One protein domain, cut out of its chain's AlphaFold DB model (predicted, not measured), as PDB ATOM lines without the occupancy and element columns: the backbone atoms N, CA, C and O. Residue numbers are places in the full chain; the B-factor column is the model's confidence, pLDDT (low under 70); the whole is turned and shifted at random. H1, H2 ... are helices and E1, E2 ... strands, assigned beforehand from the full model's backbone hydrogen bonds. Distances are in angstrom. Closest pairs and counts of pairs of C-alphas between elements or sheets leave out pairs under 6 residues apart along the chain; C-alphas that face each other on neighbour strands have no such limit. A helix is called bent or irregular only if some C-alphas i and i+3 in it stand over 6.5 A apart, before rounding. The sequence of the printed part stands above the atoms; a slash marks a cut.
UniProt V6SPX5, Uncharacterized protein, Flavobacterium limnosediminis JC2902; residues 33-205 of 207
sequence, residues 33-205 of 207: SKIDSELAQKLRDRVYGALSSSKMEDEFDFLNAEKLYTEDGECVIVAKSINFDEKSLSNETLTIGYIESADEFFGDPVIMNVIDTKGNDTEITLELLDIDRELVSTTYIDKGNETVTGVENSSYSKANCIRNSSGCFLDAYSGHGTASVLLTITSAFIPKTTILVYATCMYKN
ATOM      1  N   SER A  33     190.295 339.931 189.476       81.50
ATOM      2  CA  SER A  33     190.898 338.596 189.605       81.50
ATOM      3  C   SER A  33     192.201 338.654 190.399       81.50
ATOM      4  O   SER A  33     192.912 339.646 190.318       81.50
ATOM      5  N   LYS A  34     192.543 337.602 191.151       88.44
ATOM      6  CA  LYS A  34     193.861 337.520 191.801       88.44
ATOM      7  C   LYS A  34     194.971 337.392 190.757       88.44
ATOM      8  O   LYS A  34     194.769 336.726 189.740       88.44
ATOM      9  N   ILE A  35     196.128 337.991 191.030       90.81
ATOM     10  CA  ILE A  35     197.344 337.706 190.259       90.81
ATOM     11  C   ILE A  35     197.912 336.334 190.637       90.81
ATOM     12  O   ILE A  35     197.660 335.825 191.731       90.81
ATOM     13  N   ASP A  36     198.651 335.713 189.719       93.06
ATOM     14  CA  ASP A  36     199.417 334.505 190.020       93.06
ATOM     15  C   ASP A  36     200.738 334.838 190.738       93.06
ATOM     16  O   ASP A  36     201.124 335.999 190.888       93.06
ATOM     17  N   SER A  37     201.437 333.803 191.211       93.06
ATOM     18  CA  SER A  37     202.689 333.962 191.956       93.06
ATOM     19  C   SER A  37     203.827 334.557 191.129       93.06
ATOM     20  O   SER A  37     204.720 335.180 191.698       93.06
ATOM     21  N   GLU A  38     203.828 334.346 189.810       94.69
ATOM     22  CA  GLU A  38     204.867 334.892 188.936       94.69
ATOM     23  C   GLU A  38     204.696 336.408 188.819       94.69
ATOM     24  O   GLU A  38     205.629 337.164 189.089       94.69
ATOM     25  N   LEU A  39     203.480 336.859 188.508       93.44
ATOM     26  CA  LEU A  39     203.152 338.276 188.424       93.44
ATOM     27  C   LEU A  39     203.276 338.974 189.787       93.44
ATOM     28  O   LEU A  39     203.729 340.116 189.843       93.44
ATOM     29  N   ALA A  40     202.958 338.288 190.890       92.81
ATOM     30  CA  ALA A  40     203.190 338.804 192.241       92.81
ATOM     31  C   ALA A  40     204.674 339.078 192.513       92.81
ATOM     32  O   ALA A  40     205.015 340.114 193.086       92.81
ATOM     33  N   GLN A  41     205.563 338.184 192.068       92.00
ATOM     34  CA  GLN A  41     207.001 338.395 192.191       92.00
ATOM     35  C   GLN A  41     207.473 339.555 191.306       92.00
ATOM     36  O   GLN A  41     208.186 340.427 191.795       92.00
ATOM     37  N   LYS A  42     207.016 339.635 190.046       93.44
ATOM     38  CA  LYS A  42     207.355 340.760 189.156       93.44
ATOM     39  C   LYS A  42     206.892 342.104 189.731       93.44
ATOM     40  O   LYS A  42     207.621 343.089 189.649       93.44
ATOM     41  N   LEU A  43     205.699 342.147 190.331       91.75
ATOM     42  CA  LEU A  43     205.164 343.337 190.994       91.75
ATOM     43  C   LEU A  43     206.045 343.759 192.170       91.75
ATOM     44  O   LEU A  43     206.429 344.924 192.260       91.75
ATOM     45  N   ARG A  44     206.386 342.807 193.045       90.81
ATOM     46  CA  ARG A  44     207.291 343.031 194.174       90.81
ATOM     47  C   ARG A  44     208.624 343.610 193.697       90.81
ATOM     48  O   ARG A  44     209.059 344.637 194.209       90.81
ATOM     49  N   ASP A  45     209.228 343.001 192.681       89.50
ATOM     50  CA  ASP A  45     210.515 343.435 192.131       89.50
ATOM     51  C   ASP A  45     210.422 344.830 191.491       89.50
ATOM     52  O   ASP A  45     211.314 345.657 191.680       89.50
ATOM     53  N   ARG A  46     209.326 345.133 190.777       89.00
ATOM     54  CA  ARG A  46     209.077 346.459 190.186       89.00
ATOM     55  C   ARG A  46     208.961 347.538 191.256       89.00
ATOM     56  O   ARG A  46     209.556 348.603 191.103       89.00
ATOM     57  N   VAL A  47     208.197 347.269 192.312       88.12
ATOM     58  CA  VAL A  47     207.997 348.199 193.428       88.12
ATOM     59  C   VAL A  47     209.310 348.421 194.176       88.12
ATOM     60  O   VAL A  47     209.699 349.563 194.400       88.12
ATOM     61  N   TYR A  48     210.042 347.355 194.496       84.50
ATOM     62  CA  TYR A  48     211.305 347.468 195.231       84.50
ATOM     63  C   TYR A  48     212.431 348.067 194.400       84.50
ATOM     64  O   TYR A  48     213.258 348.797 194.937       84.50
ATOM     65  N   GLY A  49     212.434 347.839 193.087       82.12
ATOM     66  CA  GLY A  49     213.351 348.513 192.172       82.12
ATOM     67  C   GLY A  49     213.080 350.015 192.027       82.12
ATOM     68  O   GLY A  49     213.988 350.750 191.647       82.12
ATOM     69  N   ALA A  50     211.858 350.475 192.319       77.31
ATOM     70  CA  ALA A  50     211.492 351.891 192.289       77.31
ATOM     71  C   ALA A  50     211.789 352.624 193.610       77.31
ATOM     72  O   ALA A  50     211.857 353.850 193.616       77.31
ATOM     73  N   LEU A  51     211.978 351.897 194.713       74.19
ATOM     74  CA  LEU A  51     212.227 352.482 196.025       74.19
ATOM     75  C   LEU A  51     213.665 352.981 196.170       74.19
ATOM     76  O   LEU A  51     214.632 352.255 195.937       74.19
ATOM     77  N   SER A  52     213.807 354.209 196.668       64.25
ATOM     78  CA  SER A  52     215.106 354.754 197.071       64.25
ATOM     79  C   SER A  52     215.602 354.177 198.409       64.25
ATOM     80  O   SER A  52     216.801 354.218 198.708       64.25
ATOM     81  N   SER A  53     214.693 353.620 199.223       57.16
ATOM     82  CA  SER A  53     214.976 353.093 200.561       57.16
ATOM     83  C   SER A  53     214.293 351.743 200.831       57.16
ATOM     84  O   SER A  53     213.152 351.509 200.451       57.16
ATOM     85  N   SER A  54     214.985 350.848 201.542       55.81
ATOM     86  CA  SER A  54     214.586 349.453 201.810       55.81
ATOM     87  C   SER A  54     213.414 349.279 202.793       55.81
ATOM     88  O   SER A  54     213.310 348.241 203.444       55.81
ATOM     89  N   LYS A  55     212.588 350.306 203.025       56.44
ATOM     90  CA  LYS A  55     211.647 350.315 204.159       56.44
ATOM     91  C   LYS A  55     210.317 349.612 203.900       56.44
ATOM     92  O   LYS A  55     209.706 349.189 204.867       56.44
ATOM     93  N   MET A  56     209.907 349.423 202.646       62.84
ATOM     94  CA  MET A  56     208.592 348.841 202.336       62.84
ATOM     95  C   MET A  56     208.592 347.317 202.171       62.84
ATOM     96  O   MET A  56     207.600 346.764 201.701       62.84
ATOM     97  N   GLU A  57     209.695 346.637 202.506       58.78
ATOM     98  CA  GLU A  57     209.971 345.282 202.012       58.78
ATOM     99  C   GLU A  57     208.994 344.186 202.491       58.78
ATOM    100  O   GLU A  57     209.036 343.081 201.952       58.78
ATOM    101  N   ASP A  58     208.050 344.509 203.382       67.81
ATOM    102  CA  ASP A  58     206.978 343.621 203.856       67.81
ATOM    103  C   ASP A  58     205.659 344.367 204.181       67.81
ATOM    104  O   ASP A  58     204.846 343.896 204.976       67.81
ATOM    105  N   GLU A  59     205.422 345.558 203.617       84.88
ATOM    106  CA  GLU A  59     204.251 346.375 203.996       84.88
ATOM    107  C   GLU A  59     202.969 346.022 203.224       84.88
ATOM    108  O   GLU A  59     201.865 346.215 203.744       84.88
ATOM    109  N   PHE A  60     203.098 345.462 202.017       89.62
ATOM    110  CA  PHE A  60     201.975 345.080 201.157       89.62
ATOM    111  C   PHE A  60     201.941 343.578 200.876       89.62
ATOM    112  O   PHE A  60     202.963 342.930 200.659       89.62
ATOM    113  N   ASP A  61     200.731 343.027 200.819       90.44
ATOM    114  CA  ASP A  61     200.479 341.636 200.461       90.44
ATOM    115  C   ASP A  61     200.390 341.478 198.934       90.44
ATOM    116  O   ASP A  61     199.312 341.495 198.334       90.44
ATOM    117  N   PHE A  62     201.552 341.327 198.294       90.94
ATOM    118  CA  PHE A  62     201.646 341.104 196.848       90.94
ATOM    119  C   PHE A  62     201.072 339.749 196.410       90.94
ATOM    120  O   PHE A  62     200.597 339.624 195.285       90.94
ATOM    121  N   LEU A  63     201.073 338.734 197.283       89.94
ATOM    122  CA  LEU A  63     200.561 337.396 196.957       89.94
ATOM    123  C   LEU A  63     199.036 337.373 196.827       89.94
ATOM    124  O   LEU A  63     198.487 336.523 196.126       89.94
ATOM    125  N   ASN A  64     198.349 338.295 197.500       87.88
ATOM    126  CA  ASN A  64     196.903 338.471 197.397       87.88
ATOM    127  C   ASN A  64     196.498 339.726 196.613       87.88
ATOM    128  O   ASN A  64     195.348 340.155 196.723       87.88
ATOM    129  N   ALA A  65     197.402 340.297 195.813       89.81
ATOM    130  CA  ALA A  65     197.071 341.426 194.958       89.81
ATOM    131  C   ALA A  65     196.044 341.047 193.873       89.81
ATOM    132  O   ALA A  65     195.919 339.896 193.435       89.81
ATOM    133  N   GLU A  66     195.272 342.043 193.456       87.56
ATOM    134  CA  GLU A  66     194.125 341.883 192.566       87.56
ATOM    135  C   GLU A  66     194.338 342.718 191.296       87.56
ATOM    136  O   GLU A  66     194.716 343.886 191.371       87.56
ATOM    137  N   LYS A  67     194.071 342.120 190.131       85.19
ATOM    138  CA  LYS A  67     193.850 342.821 188.861       85.19
ATOM    139  C   LYS A  67     192.444 343.385 188.846       85.19
ATOM    140  O   LYS A  67     191.490 342.643 189.094       85.19
ATOM    141  N   LEU A  68     192.329 344.650 188.481       78.25
ATOM    142  CA  LEU A  68     191.087 345.345 188.188       78.25
ATOM    143  C   LEU A  68     191.101 345.741 186.723       78.25
ATOM    144  O   LEU A  68     192.094 346.286 186.249       78.25
ATOM    145  N   TYR A  69     190.001 345.485 186.031       74.81
ATOM    146  CA  TYR A  69     189.898 345.743 184.603       74.81
ATOM    147  C   TYR A  69     189.088 347.008 184.333       74.81
ATOM    148  O   TYR A  69     188.035 347.204 184.939       74.81
ATOM    149  N   THR A  70     189.554 347.844 183.406       68.19
ATOM    150  CA  THR A  70     188.762 348.941 182.839       68.19
ATOM    151  C   THR A  70     187.869 348.427 181.701       68.19
ATOM    152  O   THR A  70     188.047 347.317 181.193       68.19
ATOM    153  N   GLU A  71     186.906 349.246 181.267       61.56
ATOM    154  CA  GLU A  71     186.076 348.967 180.081       61.56
ATOM    155  C   GLU A  71     186.910 348.762 178.814       61.56
ATOM    156  O   GLU A  71     186.547 347.958 177.957       61.56
ATOM    157  N   ASP A  72     188.061 349.427 178.743       64.44
ATOM    158  CA  ASP A  72     188.981 349.395 177.610       64.44
ATOM    159  C   ASP A  72     189.897 348.148 177.642       64.44
ATOM    160  O   ASP A  72     190.758 347.973 176.781       64.44
ATOM    161  N   GLY A  73     189.701 347.251 178.621       64.88
ATOM    162  CA  GLY A  73     190.497 346.033 178.815       64.88
ATOM    163  C   GLY A  73     191.849 346.278 179.486       64.88
ATOM    164  O   GLY A  73     192.674 345.371 179.572       64.88
ATOM    165  N   GLU A  74     192.071 347.493 179.967       71.69
ATOM    166  CA  GLU A  74     193.273 347.881 180.687       71.69
ATOM    167  C   GLU A  74     193.254 347.357 182.122       71.69
ATOM    168  O   GLU A  74     192.181 347.153 182.691       71.69
ATOM    169  N   CYS A  75     194.427 347.138 182.718       80.19
ATOM    170  CA  CYS A  75     194.531 346.518 184.032       80.19
ATOM    171  C   CYS A  75     195.267 347.413 185.031       80.19
ATOM    172  O   CYS A  75     196.370 347.896 184.789       80.19
ATOM    173  N   VAL A  76     194.683 347.550 186.214       82.50
ATOM    174  CA  VAL A  76     195.345 348.095 187.397       82.50
ATOM    175  C   VAL A  76     195.582 346.956 188.369       82.50
ATOM    176  O   VAL A  76     194.683 346.148 188.598       82.50
ATOM    177  N   ILE A  77     196.772 346.881 188.956       87.25
ATOM    178  CA  ILE A  77     197.041 345.941 190.042       87.25
ATOM    179  C   ILE A  77     197.029 346.692 191.365       87.25
ATOM    180  O   ILE A  77     197.704 347.711 191.517       87.25
ATOM    181  N   VAL A  78     196.264 346.161 192.316       86.88
ATOM    182  CA  VAL A  78     196.137 346.698 193.668       86.88
ATOM    183  C   VAL A  78     196.644 345.674 194.673       86.88
ATOM    184  O   VAL A  78     196.125 344.559 194.752       86.88
ATOM    185  N   ALA A  79     197.639 346.068 195.463       89.62
ATOM    186  CA  ALA A  79     198.136 345.309 196.603       89.62
ATOM    187  C   ALA A  79     197.718 346.013 197.899       89.62
ATOM    188  O   ALA A  79     197.939 347.212 198.076       89.62
ATOM    189  N   LYS A  80     197.087 345.276 198.812       87.94
ATOM    190  CA  LYS A  80     196.642 345.819 200.102       87.94
ATOM    191  C   LYS A  80     197.778 345.769 201.108       87.94
ATOM    192  O   LYS A  80     198.612 344.869 201.040       87.94
ATOM    193  N   SER A  81     197.807 346.714 202.042       88.94
ATOM    194  CA  SER A  81     198.725 346.614 203.178       88.94
ATOM    195  C   SER A  81     198.465 345.325 203.966       88.94
ATOM    196  O   SER A  81     197.329 344.853 204.048       88.94
ATOM    197  N   ILE A  82     199.502 344.741 204.567       88.06
ATOM    198  CA  ILE A  82     199.375 343.490 205.343       88.06
ATOM    199  C   ILE A  82     198.413 343.617 206.540       88.06
ATOM    200  O   ILE A  82     197.869 342.622 207.012       88.06
ATOM    201  N   ASN A  83     198.185 344.846 207.009       83.94
ATOM    202  CA  ASN A  83     197.290 345.179 208.116       83.94
ATOM    203  C   ASN A  83     195.947 345.760 207.636       83.94
ATOM    204  O   ASN A  83     195.242 346.381 208.429       83.94
ATOM    205  N   PHE A  84     195.605 345.598 206.353       81.38
ATOM    206  CA  PHE A  84     194.366 346.128 205.788       81.38
ATOM    207  C   PHE A  84     193.143 345.505 206.470       81.38
ATOM    208  O   PHE A  84     192.952 344.287 206.451       81.38
ATOM    209  N   ASP A  85     192.270 346.349 207.013       80.31
ATOM    210  CA  ASP A  85     190.996 345.948 207.611       80.31
ATOM    211  C   ASP A  85     189.850 346.557 206.804       80.31
ATOM    212  O   ASP A  85     189.671 347.770 206.802       80.31
ATOM    213  N   GLU A  86     189.020 345.732 206.156       70.19
ATOM    214  CA  GLU A  86     187.891 346.195 205.330       70.19
ATOM    215  C   GLU A  86     186.891 347.101 206.076       70.19
ATOM    216  O   GLU A  86     186.108 347.803 205.434       70.19
ATOM    217  N   LYS A  87     186.906 347.090 207.414       69.94
ATOM    218  CA  LYS A  87     186.052 347.929 208.267       69.94
ATOM    219  C   LYS A  87     186.743 349.198 208.763       69.94
ATOM    220  O   LYS A  87     186.059 350.090 209.261       69.94
ATOM    221  N   SER A  88     188.067 349.271 208.655       70.62
ATOM    222  CA  SER A  88     188.850 350.440 209.042       70.62
ATOM    223  C   SER A  88     188.793 351.506 207.948       70.62
ATOM    224  O   SER A  88     188.819 351.217 206.752       70.62
ATOM    225  N   LEU A  89     188.743 352.766 208.372       66.56
ATOM    226  CA  LEU A  89     188.928 353.930 207.505       66.56
ATOM    227  C   LEU A  89     190.376 354.427 207.505       66.56
ATOM    228  O   LEU A  89     190.635 355.475 206.942       66.56
ATOM    229  N   SER A  90     191.291 353.692 208.140       73.69
ATOM    230  CA  SER A  90     192.736 353.908 208.085       73.69
ATOM    231  C   SER A  90     193.351 352.708 207.379       73.69
ATOM    232  O   SER A  90     193.637 351.699 208.024       73.69
ATOM    233  N   ASN A  91     193.478 352.791 206.057       80.56
ATOM    234  CA  ASN A  91     193.955 351.695 205.219       80.56
ATOM    235  C   ASN A  91     194.826 352.212 204.086       80.56
ATOM    236  O   ASN A  91     194.473 353.189 203.427       80.56
ATOM    237  N   GLU A  92     195.879 351.452 203.795       86.00
ATOM    238  CA  GLU A  92     196.773 351.721 202.677       86.00
ATOM    239  C   GLU A  92     196.689 350.635 201.609       86.00
ATOM    240  O   GLU A  92     196.585 349.433 201.906       86.00
ATOM    241  N   THR A  93     196.811 351.066 200.360       86.38
ATOM    242  CA  THR A  93     196.970 350.194 199.197       86.38
ATOM    243  C   THR A  93     197.996 350.755 198.238       86.38
ATOM    244  O   THR A  93     198.002 351.954 197.971       86.38
ATOM    245  N   LEU A  94     198.787 349.869 197.653       88.19
ATOM    246  CA  LEU A  94     199.661 350.169 196.537       88.19
ATOM    247  C   LEU A  94     198.937 349.883 195.225       88.19
ATOM    248  O   LEU A  94     198.278 348.853 195.083       88.19
ATOM    249  N   THR A  95     199.082 350.792 194.270       85.19
ATOM    250  CA  THR A  95     198.459 350.718 192.948       85.19
ATOM    251  C   THR A  95     199.507 350.913 191.859       85.19
ATOM    252  O   THR A  95     200.344 351.807 191.969       85.19
ATOM    253  N   ILE A  96     199.439 350.114 190.791       85.25
ATOM    254  CA  ILE A  96     200.262 350.286 189.584       85.25
ATOM    255  C   ILE A  96     199.498 349.866 188.321       85.25
ATOM    256  O   ILE A  96     198.653 348.968 188.369       85.25
ATOM    257  N   GLY A  97     199.795 350.506 187.187       82.94
ATOM    258  CA  GLY A  97     199.266 350.113 185.881       82.94
ATOM    259  C   GLY A  97     199.949 348.864 185.320       82.94
ATOM    260  O   GLY A  97     201.147 348.649 185.519       82.94
ATOM    261  N   TYR A  98     199.181 348.031 184.617       85.50
ATOM    262  CA  TYR A  98     199.647 346.783 184.022       85.50
ATOM    263  C   TYR A  98     198.993 346.519 182.661       85.50
ATOM    264  O   TYR A  98     197.776 346.612 182.504       85.50
ATOM    265  N   ILE A  99     199.802 346.142 181.672       83.25
ATOM    266  CA  ILE A  99     199.355 345.807 180.318       83.25
ATOM    267  C   ILE A  99     199.484 344.294 180.135       83.25
ATOM    268  O   ILE A  99     200.561 343.775 179.850       83.25
ATOM    269  N   GLU A 100     198.370 343.570 180.272       84.00
ATOM    270  CA  GLU A 100     198.363 342.098 180.255       84.00
ATOM    271  C   GLU A 100     198.838 341.504 178.920       84.00
ATOM    272  O   GLU A 100     199.478 340.456 178.907       84.00
ATOM    273  N   SER A 101     198.588 342.181 177.795       83.06
ATOM    274  CA  SER A 101     199.043 341.736 176.471       83.06
ATOM    275  C   SER A 101     200.553 341.870 176.257       83.06
ATOM    276  O   SER A 101     201.105 341.153 175.421       83.06
ATOM    277  N   ALA A 102     201.206 342.777 176.986       85.56
ATOM    278  CA  ALA A 102     202.641 343.035 176.912       85.56
ATOM    279  C   ALA A 102     203.418 342.427 178.092       85.56
ATOM    280  O   ALA A 102     204.644 342.408 178.042       85.56
ATOM    281  N   ASP A 103     202.721 341.926 179.122       87.94
ATOM    282  CA  ASP A 103     203.316 341.471 180.388       87.94
ATOM    283  C   ASP A 103     204.225 342.554 181.006       87.94
ATOM    284  O   ASP A 103     205.330 342.293 181.479       87.94
ATOM    285  N   GLU A 104     203.759 343.809 180.962       87.69
ATOM    286  CA  GLU A 104     204.542 344.992 181.330       87.69
ATOM    287  C   GLU A 104     203.796 345.879 182.337       87.69
ATOM    288  O   GLU A 104     202.609 346.179 182.182       87.69
ATOM    289  N   PHE A 105     204.513 346.323 183.375       87.19
ATOM    290  CA  PHE A 105     204.053 347.396 184.257       87.19
ATOM    291  C   PHE A 105     204.375 348.744 183.650       87.19
ATOM    292  O   PHE A 105     205.460 348.938 183.103       87.19
ATOM    293  N   PHE A 106     203.505 349.715 183.874       82.12
ATOM    294  CA  PHE A 106     203.768 351.068 183.429       82.12
ATOM    295  C   PHE A 106     203.368 352.100 184.474       82.12
ATOM    296  O   PHE A 106     202.586 351.841 185.393       82.12
ATOM    297  N   GLY A 107     203.973 353.277 184.327       76.88
ATOM    298  CA  GLY A 107     203.903 354.328 185.322       76.88
ATOM    299  C   GLY A 107     204.672 354.000 186.605       76.88
ATOM    300  O   GLY A 107     205.332 352.958 186.735       76.88
ATOM    301  N   ASP A 108     204.597 354.931 187.550       80.19
ATOM    302  CA  ASP A 108     205.160 354.762 188.885       80.19
ATOM    303  C   ASP A 108     204.092 354.187 189.824       80.19
ATOM    304  O   ASP A 108     202.943 354.642 189.778       80.19
ATOM    305  N   PRO A 109     204.438 353.212 190.685       84.06
ATOM    306  CA  PRO A 109     203.528 352.778 191.727       84.06
ATOM    307  C   PRO A 109     203.221 353.933 192.685       84.06
ATOM    308  O   PRO A 109     204.083 354.751 193.010       84.06
ATOM    309  N   VAL A 110     201.976 353.984 193.140       83.00
ATOM    310  CA  VAL A 110     201.480 354.999 194.074       83.00
ATOM    311  C   VAL A 110     200.804 354.331 195.258       83.00
ATOM    312  O   VAL A 110     200.266 353.228 195.138       83.00
ATOM    313  N   ILE A 111     200.818 355.010 196.399       85.69
ATOM    314  CA  ILE A 111     200.166 354.542 197.618       85.69
ATOM    315  C   ILE A 111     198.947 355.417 197.853       85.69
ATOM    316  O   ILE A 111     199.029 356.640 197.847       85.69
ATOM    317  N   MET A 112     197.811 354.782 198.083       83.00
ATOM    318  CA  MET A 112     196.605 355.464 198.509       83.00
ATOM    319  C   MET A 112     196.327 355.134 199.957       83.00
ATOM    320  O   MET A 112     196.294 353.958 200.323       83.00
ATOM    321  N   ASN A 113     196.110 356.173 200.748       85.19
ATOM    322  CA  ASN A 113     195.764 356.082 202.149       85.19
ATOM    323  C   ASN A 113     194.387 356.716 202.361       85.19
ATOM    324  O   ASN A 113     194.167 357.885 202.046       85.19
ATOM    325  N   VAL A 114     193.443 355.931 202.869       78.38
ATOM    326  CA  VAL A 114     192.156 356.453 203.339       78.38
ATOM    327  C   VAL A 114     192.351 356.826 204.798       78.38
ATOM    328  O   VAL A 114     192.891 356.019 205.553       78.38
ATOM    329  N   ILE A 115     191.927 358.026 205.183       78.88
ATOM    330  CA  ILE A 115     191.976 358.526 206.554       78.88
ATOM    331  C   ILE A 115     190.596 359.054 206.937       78.88
ATOM    332  O   ILE A 115     190.023 359.907 206.259       78.88
ATOM    333  N   ASP A 116     190.087 358.594 208.076       71.00
ATOM    334  CA  ASP A 116     188.983 359.260 208.768       71.00
ATOM    335  C   ASP A 116     189.521 360.491 209.509       71.00
ATOM    336  O   ASP A 116     190.312 360.370 210.459       71.00
ATOM    337  N   THR A 117     189.165 361.690 209.056       59.03
ATOM    338  CA  THR A 117     189.665 362.920 209.667       59.03
ATOM    339  C   THR A 117     188.872 363.250 210.934       59.03
ATOM    340  O   THR A 117     187.680 363.532 210.928       59.03
ATOM    341  N   LYS A 118     189.585 363.214 212.067       47.41
ATOM    342  CA  LYS A 118     189.099 363.384 213.447       47.41
ATOM    343  C   LYS A 118     187.984 364.426 213.643       47.41
ATOM    344  O   LYS A 118     188.223 365.627 213.543       47.41
ATOM    345  N   GLY A 119     186.864 363.960 214.202       48.66
ATOM    346  CA  GLY A 119     186.030 364.723 215.145       48.66
ATOM    347  C   GLY A 119     184.586 364.963 214.717       48.66
ATOM    348  O   GLY A 119     183.752 365.257 215.571       48.66
ATOM    349  N   ASN A 120     184.279 364.793 213.436       53.00
ATOM    350  CA  ASN A 120     182.924 364.812 212.909       53.00
ATOM    351  C   ASN A 120     182.877 363.723 211.837       53.00
ATOM    352  O   ASN A 120     183.631 363.822 210.876       53.00
ATOM    353  N   ASP A 121     182.027 362.703 211.998       63.50
ATOM    354  CA  ASP A 121     181.875 361.522 211.115       63.50
ATOM    355  C   ASP A 121     181.431 361.861 209.667       63.50
ATOM    356  O   ASP A 121     180.831 361.042 208.968       63.50
ATOM    357  N   THR A 122     181.635 363.102 209.235       71.44
ATOM    358  CA  THR A 122     181.093 363.708 208.028       71.44
ATOM    359  C   THR A 122     182.108 363.807 206.903       71.44
ATOM    360  O   THR A 122     181.676 364.000 205.778       71.44
ATOM    361  N   GLU A 123     183.416 363.690 207.154       77.75
ATOM    362  CA  GLU A 123     184.435 363.847 206.108       77.75
ATOM    363  C   GLU A 123     185.457 362.705 206.104       77.75
ATOM    364  O   GLU A 123     185.946 362.282 207.146       77.75
ATOM    365  N   ILE A 124     185.781 362.219 204.908       79.50
ATOM    366  CA  ILE A 124     186.844 361.253 204.647       79.50
ATOM    367  C   ILE A 124     187.925 361.953 203.839       79.50
ATOM    368  O   ILE A 124     187.638 362.662 202.872       79.50
ATOM    369  N   THR A 125     189.172 361.702 204.207       85.19
ATOM    370  CA  THR A 125     190.338 362.206 203.496       85.19
ATOM    371  C   THR A 125     191.008 361.064 202.741       85.19
ATOM    372  O   THR A 125     191.312 360.020 203.315       85.19
ATOM    373  N   LEU A 126     191.240 361.251 201.444       82.44
ATOM    374  CA  LEU A 126     192.066 360.366 200.626       82.44
ATOM    375  C   LEU A 126     193.402 361.039 200.372       82.44
ATOM    376  O   LEU A 126     193.464 362.064 199.692       82.44
ATOM    377  N   GLU A 127     194.464 360.446 200.887       85.06
ATOM    378  CA  GLU A 127     195.823 360.857 200.581       85.06
ATOM    379  C   GLU A 127     196.386 359.961 199.486       85.06
ATOM    380  O   GLU A 127     196.381 358.732 199.571       85.06
ATOM    381  N   LEU A 128     196.893 360.605 198.448       81.81
ATOM    382  CA  LEU A 128     197.711 359.985 197.433       81.81
ATOM    383  C   LEU A 128     199.166 360.298 197.747       81.81
ATOM    384  O   LEU A 128     199.562 361.464 197.739       81.81
ATOM    385  N   LEU A 129     199.953 359.259 197.973       83.81
ATOM    386  CA  LEU A 129     201.383 359.331 198.216       83.81
ATOM    387  C   LEU A 129     202.131 358.706 197.033       83.81
ATOM    388  O   LEU A 129     201.625 357.804 196.355       83.81
ATOM    389  N   ASP A 130     203.347 359.170 196.783       83.38
ATOM    390  CA  ASP A 130     204.264 358.442 195.916       83.38
ATOM    391  C   ASP A 130     204.855 357.227 196.645       83.38
ATOM    392  O   ASP A 130     204.509 356.920 197.791       83.38
ATOM    393  N   ILE A 131     205.733 356.497 195.959       82.75
ATOM    394  CA  ILE A 131     206.318 355.279 196.510       82.75
ATOM    395  C   ILE A 131     207.292 355.543 197.671       82.75
ATOM    396  O   ILE A 131     207.498 354.660 198.497       82.75
ATOM    397  N   ASP A 132     207.830 356.761 197.791       83.12
ATOM    398  CA  ASP A 132     208.660 357.197 198.922       83.12
ATOM    399  C   ASP A 132     207.807 357.780 200.077       83.12
ATOM    400  O   ASP A 132     208.348 358.259 201.079       83.12
ATOM    401  N   ARG A 133     206.470 357.669 199.982       83.31
ATOM    402  CA  ARG A 133     205.466 358.189 200.926       83.31
ATOM    403  C   ARG A 133     205.433 359.718 201.015       83.31
ATOM    404  O   ARG A 133     204.925 360.264 201.999       83.31
ATOM    405  N   GLU A 134     205.925 360.428 200.003       84.25
ATOM    406  CA  GLU A 134     205.694 361.864 199.909       84.25
ATOM    407  C   GLU A 134     204.248 362.107 199.471       84.25
ATOM    408  O   GLU A 134     203.772 361.552 198.476       84.25
ATOM    409  N   LEU A 135     203.523 362.934 200.230       85.00
ATOM    410  CA  LEU A 135     202.171 363.342 199.864       85.00
ATOM    411  C   LEU A 135     202.216 364.009 198.493       85.00
ATOM    412  O   LEU A 135     202.978 364.954 198.303       85.00
ATOM    413  N   VAL A 136     201.376 363.545 197.572       81.19
ATOM    414  CA  VAL A 136     201.184 364.097 196.223       81.19
ATOM    415  C   VAL A 136     199.879 364.895 196.158       81.19
ATOM    416  O   VAL A 136     199.825 365.967 195.545       81.19
ATOM    417  N   SER A 137     198.822 364.381 196.792       81.12
ATOM    418  CA  SER A 137     197.522 365.045 196.850       81.12
ATOM    419  C   SER A 137     196.670 364.562 198.006       81.12
ATOM    420  O   SER A 137     196.730 363.400 198.391       81.12
ATOM    421  N   THR A 138     195.774 365.439 198.436       86.12
ATOM    422  CA  THR A 138     194.706 365.158 199.386       86.12
ATOM    423  C   THR A 138     193.359 365.441 198.727       86.12
ATOM    424  O   THR A 138     193.169 366.505 198.142       86.12
ATOM    425  N   THR A 139     192.427 364.494 198.784       80.44
ATOM    426  CA  THR A 139     191.040 364.661 198.328       80.44
ATOM    427  C   THR A 139     190.108 364.540 199.528       80.44
ATOM    428  O   THR A 139     190.164 363.549 200.250       80.44
ATOM    429  N   TYR A 140     189.244 365.532 199.722       83.81
ATOM    430  CA  TYR A 140     188.287 365.592 200.828       83.81
ATOM    431  C   TYR A 140     186.899 365.191 200.343       83.81
ATOM    432  O   TYR A 140     186.469 365.633 199.275       83.81
ATOM    433  N   ILE A 141     186.209 364.340 201.097       77.75
ATOM    434  CA  ILE A 141     184.928 363.749 200.704       77.75
ATOM    435  C   ILE A 141     183.936 363.888 201.849       77.75
ATOM    436  O   ILE A 141     184.141 363.309 202.911       77.75
ATOM    437  N   ASP A 142     182.827 364.584 201.616       77.50
ATOM    438  CA  ASP A 142     181.686 364.592 202.525       77.50
ATOM    439  C   ASP A 142     180.979 363.233 202.453       77.50
ATOM    440  O   ASP A 142     180.368 362.881 201.445       77.50
ATOM    441  N   LYS A 143     181.059 362.460 203.535       72.81
ATOM    442  CA  LYS A 143     180.477 361.120 203.658       72.81
ATOM    443  C   LYS A 143     178.948 361.139 203.665       72.81
ATOM    444  O   LYS A 143     178.332 360.161 203.255       72.81
ATOM    445  N   GLY A 144     178.334 362.212 204.164       70.94
ATOM    446  CA  GLY A 144     176.880 362.331 204.258       70.94
ATOM    447  C   GLY A 144     176.237 362.654 202.914       70.94
ATOM    448  O   GLY A 144     175.174 362.124 202.598       70.94
ATOM    449  N   ASN A 145     176.893 363.508 202.127       71.31
ATOM    450  CA  ASN A 145     176.435 363.892 200.792       71.31
ATOM    451  C   ASN A 145     177.069 363.062 199.663       71.31
ATOM    452  O   ASN A 145     176.635 363.183 198.521       71.31
ATOM    453  N   GLU A 146     178.080 362.248 199.973       68.12
ATOM    454  CA  GLU A 146     178.888 361.469 199.025       68.12
ATOM    455  C   GLU A 146     179.528 362.335 197.920       68.12
ATOM    456  O   GLU A 146     179.589 361.953 196.752       68.12
ATOM    457  N   THR A 147     180.018 363.526 198.284       71.06
ATOM    458  CA  THR A 147     180.608 364.499 197.347       71.06
ATOM    459  C   THR A 147     182.054 364.832 197.697       71.06
ATOM    460  O   THR A 147     182.411 364.930 198.866       71.06
ATOM    461  N   VAL A 148     182.906 365.059 196.689       74.19
ATOM    462  CA  VAL A 148     184.235 365.651 196.927       74.19
ATOM    463  C   VAL A 148     184.060 367.132 197.247       74.19
ATOM    464  O   VAL A 148     183.504 367.889 196.448       74.19
ATOM    465  N   THR A 149     184.556 367.545 198.407       77.75
ATOM    466  CA  THR A 149     184.489 368.921 198.914       77.75
ATOM    467  C   THR A 149     185.736 369.731 198.567       77.75
ATOM    468  O   THR A 149     185.671 370.959 198.507       77.75
ATOM    469  N   GLY A 150     186.860 369.067 198.274       77.12
ATOM    470  CA  GLY A 150     188.104 369.737 197.903       77.12
ATOM    471  C   GLY A 150     189.202 368.790 197.425       77.12
ATOM    472  O   GLY A 150     189.172 367.590 197.686       77.12
ATOM    473  N   VAL A 151     190.188 369.359 196.728       78.31
ATOM    474  CA  VAL A 151     191.433 368.684 196.339       78.31
ATOM    475  C   VAL A 151     192.596 369.639 196.589       78.31
ATOM    476  O   VAL A 151     192.617 370.747 196.047       78.31
ATOM    477  N   GLU A 152     193.569 369.207 197.382       84.25
ATOM    478  CA  GLU A 152     194.815 369.923 197.648       84.25
ATOM    479  C   GLU A 152     195.983 369.166 197.020       84.25
ATOM    480  O   GLU A 152     196.157 367.975 197.253       84.25
ATOM    481  N   ASN A 153     196.797 369.856 196.219       79.88
ATOM    482  CA  ASN A 153     197.968 369.267 195.572       79.88
ATOM    483  C   ASN A 153     199.236 369.796 196.242       79.88
ATOM    484  O   ASN A 153     199.413 371.010 196.353       79.88
ATOM    485  N   SER A 154     200.142 368.903 196.623       69.12
ATOM    486  CA  SER A 154     201.463 369.264 197.151       69.12
ATOM    487  C   SER A 154     202.510 369.428 196.038       69.12
ATOM    488  O   SER A 154     203.471 370.178 196.212       69.12
ATOM    489  N   SER A 155     202.320 368.776 194.878       66.19
ATOM    490  CA  SER A 155     203.272 368.786 193.757       66.19
ATOM    491  C   SER A 155     202.669 369.323 192.451       66.19
ATOM    492  O   SER A 155     201.665 368.824 191.937       66.19
ATOM    493  N   TYR A 156     203.313 370.342 191.870       57.31
ATOM    494  CA  TYR A 156     202.824 371.065 190.687       57.31
ATOM    495  C   TYR A 156     202.892 370.240 189.388       57.31
ATOM    496  O   TYR A 156     202.131 370.496 188.457       57.31
ATOM    497  N   SER A 157     203.789 369.247 189.301       60.56
ATOM    498  CA  SER A 157     204.009 368.467 188.070       60.56
ATOM    499  C   SER A 157     202.910 367.436 187.797       60.56
ATOM    500  O   SER A 157     202.652 367.124 186.636       60.56
ATOM    501  N   LYS A 158     202.222 366.950 188.840       62.81
ATOM    502  CA  LYS A 158     201.143 365.949 188.737       62.81
ATOM    503  C   LYS A 158     199.734 366.541 188.913       62.81
ATOM    504  O   LYS A 158     198.748 365.830 188.731       62.81
ATOM    505  N   ALA A 159     199.621 367.848 189.172       61.28
ATOM    506  CA  ALA A 159     198.362 368.522 189.513       61.28
ATOM    507  C   ALA A 159     197.241 368.356 188.465       61.28
ATOM    508  O   ALA A 159     196.076 368.205 188.828       61.28
ATOM    509  N   ASN A 160     197.571 368.352 187.167       66.31
ATOM    510  CA  ASN A 160     196.567 368.162 186.113       66.31
ATOM    511  C   ASN A 160     196.035 366.730 186.063       66.31
ATOM    512  O   ASN A 160     194.828 366.563 185.896       66.31
ATOM    513  N   CYS A 161     196.902 365.723 186.228       71.12
ATOM    514  CA  CYS A 161     196.411 364.356 186.330       71.12
ATOM    515  C   CYS A 161     195.482 364.246 187.535       71.12
ATOM    516  O   CYS A 161     194.341 363.832 187.390       71.12
ATOM    517  N   ILE A 162     195.963 364.643 188.710       65.50
ATOM    518  CA  ILE A 162     195.250 364.422 189.965       65.50
ATOM    519  C   ILE A 162     193.890 365.112 189.938       65.50
ATOM    520  O   ILE A 162     192.889 364.513 190.317       65.50
ATOM    521  N   ARG A 163     193.813 366.331 189.392       66.56
ATOM    522  CA  ARG A 163     192.531 367.008 189.176       66.56
ATOM    523  C   ARG A 163     191.589 366.191 188.286       66.56
ATOM    524  O   ARG A 163     190.400 366.116 188.583       66.56
ATOM    525  N   ASN A 164     192.097 365.587 187.214       74.25
ATOM    526  CA  ASN A 164     191.297 364.749 186.322       74.25
ATOM    527  C   ASN A 164     190.920 363.404 186.976       74.25
ATOM    528  O   ASN A 164     189.797 362.941 186.791       74.25
ATOM    529  N   SER A 165     191.798 362.810 187.787       76.00
ATOM    530  CA  SER A 165     191.522 361.598 188.566       76.00
ATOM    531  C   SER A 165     190.459 361.839 189.627       76.00
ATOM    532  O   SER A 165     189.509 361.068 189.709       76.00
ATOM    533  N   SER A 166     190.553 362.938 190.378       69.81
ATOM    534  CA  SER A 166     189.520 363.340 191.336       69.81
ATOM    535  C   SER A 166     188.200 363.688 190.636       69.81
ATOM    536  O   SER A 166     187.141 363.403 191.182       69.81
ATOM    537  N   GLY A 167     188.242 364.232 189.412       69.94
ATOM    538  CA  GLY A 167     187.060 364.420 188.559       69.94
ATOM    539  C   GLY A 167     186.414 363.097 188.130       69.94
ATOM    540  O   GLY A 167     185.220 362.909 188.316       69.94
ATOM    541  N   CYS A 168     187.205 362.139 187.644       75.69
ATOM    542  CA  CYS A 168     186.732 360.785 187.334       75.69
ATOM    543  C   CYS A 168     186.153 360.083 188.574       75.69
ATOM    544  O   CYS A 168     185.124 359.412 188.496       75.69
ATOM    545  N   PHE A 169     186.795 360.262 189.728       74.31
ATOM    546  CA  PHE A 169     186.342 359.702 190.993       74.31
ATOM    547  C   PHE A 169     185.001 360.319 191.427       74.31
ATOM    548  O   PHE A 169     184.076 359.596 191.784       74.31
ATOM    549  N   LEU A 170     184.851 361.640 191.308       70.38
ATOM    550  CA  LEU A 170     183.584 362.352 191.504       70.38
ATOM    551  C   LEU A 170     182.468 361.837 190.591       70.38
ATOM    552  O   LEU A 170     181.345 361.592 191.031       70.38
ATOM    553  N   ASP A 171     182.782 361.664 189.313       69.19
ATOM    554  CA  ASP A 171     181.851 361.172 188.305       69.19
ATOM    555  C   ASP A 171     181.374 359.740 188.632       69.19
ATOM    556  O   ASP A 171     180.212 359.400 188.391       69.19
ATOM    557  N   ALA A 172     182.227 358.915 189.252       69.50
ATOM    558  CA  ALA A 172     181.868 357.574 189.710       69.50
ATOM    559  C   ALA A 172     180.834 357.576 190.853       69.50
ATOM    560  O   ALA A 172     179.929 356.742 190.851       69.50
ATOM    561  N   TYR A 173     180.945 358.511 191.803       63.88
ATOM    562  CA  TYR A 173     180.075 358.587 192.989       63.88
ATOM    563  C   TYR A 173     178.846 359.488 192.809       63.88
ATOM    564  O   TYR A 173     177.863 359.339 193.526       63.88
ATOM    565  N   SER A 174     178.840 360.370 191.807       60.84
ATOM    566  CA  SER A 174     177.678 361.207 191.473       60.84
ATOM    567  C   SER A 174     176.614 360.494 190.623       60.84
ATOM    568  O   SER A 174     175.577 361.083 190.323       60.84
ATOM    569  N   GLY A 175     176.853 359.244 190.204       53.34
ATOM    570  CA  GLY A 175     175.928 358.477 189.355       53.34
ATOM    571  C   GLY A 175     175.786 359.017 187.925       53.34
ATOM    572  O   GLY A 175     174.860 358.633 187.208       53.34
ATOM    573  N   HIS A 176     176.680 359.919 187.507       48.94
ATOM    574  CA  HIS A 176     176.645 360.580 186.199       48.94
ATOM    575  C   HIS A 176     177.854 360.246 185.301       48.94
ATOM    576  O   HIS A 176     177.881 360.662 184.143       48.94
ATOM    577  N   GLY A 177     178.826 359.474 185.798       44.72
ATOM    578  CA  GLY A 177     180.071 359.130 185.106       44.72
ATOM    579  C   GLY A 177     180.132 357.737 184.489       44.72
ATOM    580  O   GLY A 177     179.492 356.807 184.966       44.72
ATOM    581  N   THR A 178     181.008 357.545 183.502       42.72
ATOM    582  CA  THR A 178     181.355 356.221 182.943       42.72
ATOM    583  C   THR A 178     181.921 355.260 183.999       42.72
ATOM    584  O   THR A 178     181.603 354.077 183.993       42.72
ATOM    585  N   ALA A 179     182.658 355.762 184.996       43.69
ATOM    586  CA  ALA A 179     183.140 354.951 186.120       43.69
ATOM    587  C   ALA A 179     182.011 354.439 187.048       43.69
ATOM    588  O   ALA A 179     182.182 353.404 187.691       43.69
ATOM    589  N   SER A 180     180.845 355.107 187.073       39.44
ATOM    590  CA  SER A 180     179.671 354.688 187.868       39.44
ATOM    591  C   SER A 180     178.998 353.415 187.334       39.44
ATOM    592  O   SER A 180     178.230 352.769 188.043       39.44
ATOM    593  N   VAL A 181     179.304 353.032 186.089       40.12
ATOM    594  CA  VAL A 181     178.782 351.815 185.447       40.12
ATOM    595  C   VAL A 181     179.662 350.597 185.762       40.12
ATOM    596  O   VAL A 181     179.175 349.468 185.820       40.12
ATOM    597  N   LEU A 182     180.953 350.827 186.018       42.50
ATOM    598  CA  LEU A 182     182.000 349.805 186.127       42.50
ATOM    599  C   LEU A 182     181.993 349.087 187.483       42.50
ATOM    600  O   LEU A 182     182.221 347.881 187.586       42.50
ATOM    601  N   LEU A 183     181.675 349.835 188.532       47.44
ATOM    602  CA  LEU A 183     181.389 349.318 189.854       47.44
ATOM    603  C   LEU A 183     179.930 349.673 190.101       47.44
ATOM    604  O   LEU A 183     179.574 350.843 190.084       47.44
ATOM    605  N   THR A 184     179.060 348.689 190.316       42.53
ATOM    606  CA  THR A 184     177.725 348.961 190.862       42.53
ATOM    607  C   THR A 184     177.913 349.428 192.308       42.53
ATOM    608  O   THR A 184     177.745 348.660 193.253       42.53
ATOM    609  N   ILE A 185     178.380 350.665 192.486       43.47
ATOM    610  CA  ILE A 185     178.598 351.280 193.787       43.47
ATOM    611  C   ILE A 185     177.213 351.682 194.260       43.47
ATOM    612  O   ILE A 185     176.654 352.700 193.862       43.47
ATOM    613  N   THR A 186     176.607 350.821 195.064       36.91
ATOM    614  CA  THR A 186     175.345 351.108 195.735       36.91
ATOM    615  C   THR A 186     175.587 352.188 196.787       36.91
ATOM    616  O   THR A 186     175.817 351.817 197.928       36.91
ATOM    617  N   SER A 187     175.605 353.470 196.393       44.25
ATOM    618  CA  SER A 187     175.408 354.687 197.222       44.25
ATOM    619  C   SER A 187     175.955 354.648 198.662       44.25
ATOM    620  O   SER A 187     175.282 355.068 199.604       44.25
ATOM    621  N   ALA A 188     177.084 353.977 198.865       54.97
ATOM    622  CA  ALA A 188     177.664 353.751 200.169       54.97
ATOM    623  C   ALA A 188     179.169 353.756 199.988       54.97
ATOM    624  O   ALA A 188     179.748 352.900 199.308       54.97
ATOM    625  N   PHE A 189     179.801 354.731 200.622       58.22
ATOM    626  CA  PHE A 189     181.244 354.828 200.685       58.22
ATOM    627  C   PHE A 189     181.849 353.629 201.433       58.22
ATOM    628  O   PHE A 189     181.901 353.591 202.664       58.22
ATOM    629  N   ILE A 190     182.308 352.628 200.679       65.19
ATOM    630  CA  ILE A 190     183.073 351.489 201.196       65.19
ATOM    631  C   ILE A 190     184.555 351.770 200.922       65.19
ATOM    632  O   ILE A 190     184.916 351.881 199.749       65.19
ATOM    633  N   PRO A 191     185.433 351.823 201.943       60.59
ATOM    634  CA  PRO A 191     186.834 352.239 201.784       60.59
ATOM    635  C   PRO A 191     187.581 351.449 200.712       60.59
ATOM    636  O   PRO A 191     188.284 352.017 199.882       60.59
ATOM    637  N   LYS A 192     187.352 350.132 200.672       63.00
ATOM    638  CA  LYS A 192     187.882 349.257 199.626       63.00
ATOM    639  C   LYS A 192     187.433 349.711 198.238       63.00
ATOM    640  O   LYS A 192     188.275 349.924 197.384       63.00
ATOM    641  N   THR A 193     186.135 349.895 198.008       68.56
ATOM    642  CA  THR A 193     185.603 350.322 196.705       68.56
ATOM    643  C   THR A 193     186.147 351.686 196.295       68.56
ATOM    644  O   THR A 193     186.606 351.836 195.170       68.56
ATOM    645  N   THR A 194     186.178 352.640 197.222       70.62
ATOM    646  CA  THR A 194     186.745 353.980 197.030       70.62
ATOM    647  C   THR A 194     188.163 353.923 196.491       70.62
ATOM    648  O   THR A 194     188.472 354.566 195.488       70.62
ATOM    649  N   ILE A 195     189.008 353.119 197.129       69.12
ATOM    650  CA  ILE A 195     190.394 352.949 196.716       69.12
ATOM    651  C   ILE A 195     190.476 352.432 195.280       69.12
ATOM    652  O   ILE A 195     191.218 352.976 194.468       69.12
ATOM    653  N   LEU A 196     189.689 351.405 194.949       67.94
ATOM    654  CA  LEU A 196     189.698 350.781 193.624       67.94
ATOM    655  C   LEU A 196     189.226 351.756 192.530       67.94
ATOM    656  O   LEU A 196     189.821 351.813 191.450       67.94
ATOM    657  N   VAL A 197     188.188 352.550 192.809       72.75
ATOM    658  CA  VAL A 197     187.691 353.589 191.890       72.75
ATOM    659  C   VAL A 197     188.772 354.629 191.651       72.75
ATOM    660  O   VAL A 197     189.094 354.939 190.506       72.75
ATOM    661  N   TYR A 198     189.346 355.166 192.728       73.56
ATOM    662  CA  TYR A 198     190.328 356.235 192.625       73.56
ATOM    663  C   TYR A 198     191.600 355.737 191.928       73.56
ATOM    664  O   TYR A 198     192.116 356.421 191.051       73.56
ATOM    665  N   ALA A 199     192.038 354.508 192.215       69.88
ATOM    666  CA  ALA A 199     193.151 353.836 191.545       69.88
ATOM    667  C   ALA A 199     192.927 353.722 190.028       69.88
ATOM    668  O   ALA A 199     193.813 354.028 189.230       69.88
ATOM    669  N   THR A 200     191.712 353.353 189.622       72.81
ATOM    670  CA  THR A 200     191.326 353.272 188.206       72.81
ATOM    671  C   THR A 200     191.288 354.653 187.547       72.81
ATOM    672  O   THR A 200     191.775 354.842 186.432       72.81
ATOM    673  N   CYS A 201     190.750 355.653 188.243       75.75
ATOM    674  CA  CYS A 201     190.727 357.034 187.774       75.75
ATOM    675  C   CYS A 201     192.122 357.659 187.690       75.75
ATOM    676  O   CYS A 201     192.376 358.513 186.838       75.75
ATOM    677  N   MET A 202     193.037 357.242 188.555       71.94
ATOM    678  CA  MET A 202     194.446 357.587 188.464       71.94
ATOM    679  C   MET A 202     195.086 356.986 187.235       71.94
ATOM    680  O   MET A 202     195.635 357.735 186.440       71.94
ATOM    681  N   TYR A 203     194.944 355.679 187.036       71.62
ATOM    682  CA  TYR A 203     195.443 355.005 185.846       71.62
ATOM    683  C   TYR A 203     195.029 355.741 184.566       71.62
ATOM    684  O   TYR A 203     195.889 356.176 183.814       71.62
ATOM    685  N   LYS A 204     193.729 356.020 184.387       71.94
ATOM    686  CA  LYS A 204     193.214 356.655 183.158       71.94
ATOM    687  C   LYS A 204     193.752 358.063 182.884       71.94
ATOM    688  O   LYS A 204     193.649 358.539 181.758       71.94
ATOM    689  N   ASN A 205     194.229 358.767 183.908       73.88
ATOM    690  CA  ASN A 205     194.571 360.186 183.802       73.88
ATOM    691  C   ASN A 205     196.051 360.493 184.076       73.88
ATOM    692  O   ASN A 205     196.501 361.589 183.729       73.88
TER     693      ASN A 205
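Overview. This is residues 33 to 205 of the 207 residues of an uncharacterized protein of Flavobacterium limnosediminis JC2902 (UniProt V6SPX5). A strongly twisted sheet of seven antiparallel strands curls round H4, and H2 covers its E6 and E7 end on the same face and packs on H4. On the opposite face H1 packs on the bent strands E1 and E4, while the short H3 packs on residues 168 to 173 of H2, off the sheet. The printed part has 173 residues with four named helices and seven named strands, in the order H1 E1 E2 E3 E4 E5 E6 E7 H2 H3 H4, and the sheet runs E1 to E7 as a meander, each strand the antiparallel neighbour of the one before. The class is mixed, helices and strands, in three layers, helices on both faces of a sheet; the whole is compact, with a radius of gyration of the C-alphas of 15.3 A, and rounded, spanning 42 by 33 by 33 A.

Arrangement. The sheet holds E1, residues 60 to 69, E2, 75 to 81, E3, 91 to 99, E4, 104 to 116, E5, 123 to 129, E6, 135 to 142, and E7, 147 to 153; E1 and E7 are its edge strands. Each two successive strands form a hairpin, with these atoms within hydrogen-bond range: N 68 and O 76, 2.8 A; N 77 and O 96, 2.9 A; N 95 and O 110, 2.8 A; N 113 and O 127, 2.8 A; N 126 and O 139, 2.8 A; N 140 and O 150, 2.9 A. E1 bends by 86 degrees at residue 63 and E4 by 62 degrees at residue 107. H4, residues 191 to 205, is on the sheet; its closest C-alphas to E3 are those of Tyr 203 and Gly 97, 6.2 A apart. H2, residues 159 to 173, is on the same face, over E6 and E7 at a height over the sheet of 9.3 A. H2 and H4 touch, C-alphas 165 and 201 being closest at 4.7 A, at a steep tilt of 48 degrees, opposite ways. H3, residues 179 to 182, touches H2 with the C-alphas of Ser 180 and Ala 172 closest, 4.1 A apart. H1, residues 37 to 50, is on the opposite face and apart from the other helices; its closest C-alphas to E1 are those of Ala 40 and Phe 62, 5.4 A apart. In H1, H2 and H4 every O i to N i+4 pair is within hydrogen-bond range; H3 is too short for one.

Along the chain. H1 begins at C-alpha 37 (202.689, 333.962, 191.956) and measures 20.0 A. E4, the longest strand, measures 34.6 A, and E3 26.2 A. H2 and H4 measure 21.1 A each; H4 ends at C-alpha 205 (194.571, 360.186, 183.802).

Size, cuts and confidence. The C-alphas farthest apart, of Ala 102 and Gly 119, are 47.0 A apart. The printed part has no cut and no long link. Mean pLDDT of the printed part is 74.4; residues under 70 include 52 to 58 and 171 to 193, and H3 has a mean of 41.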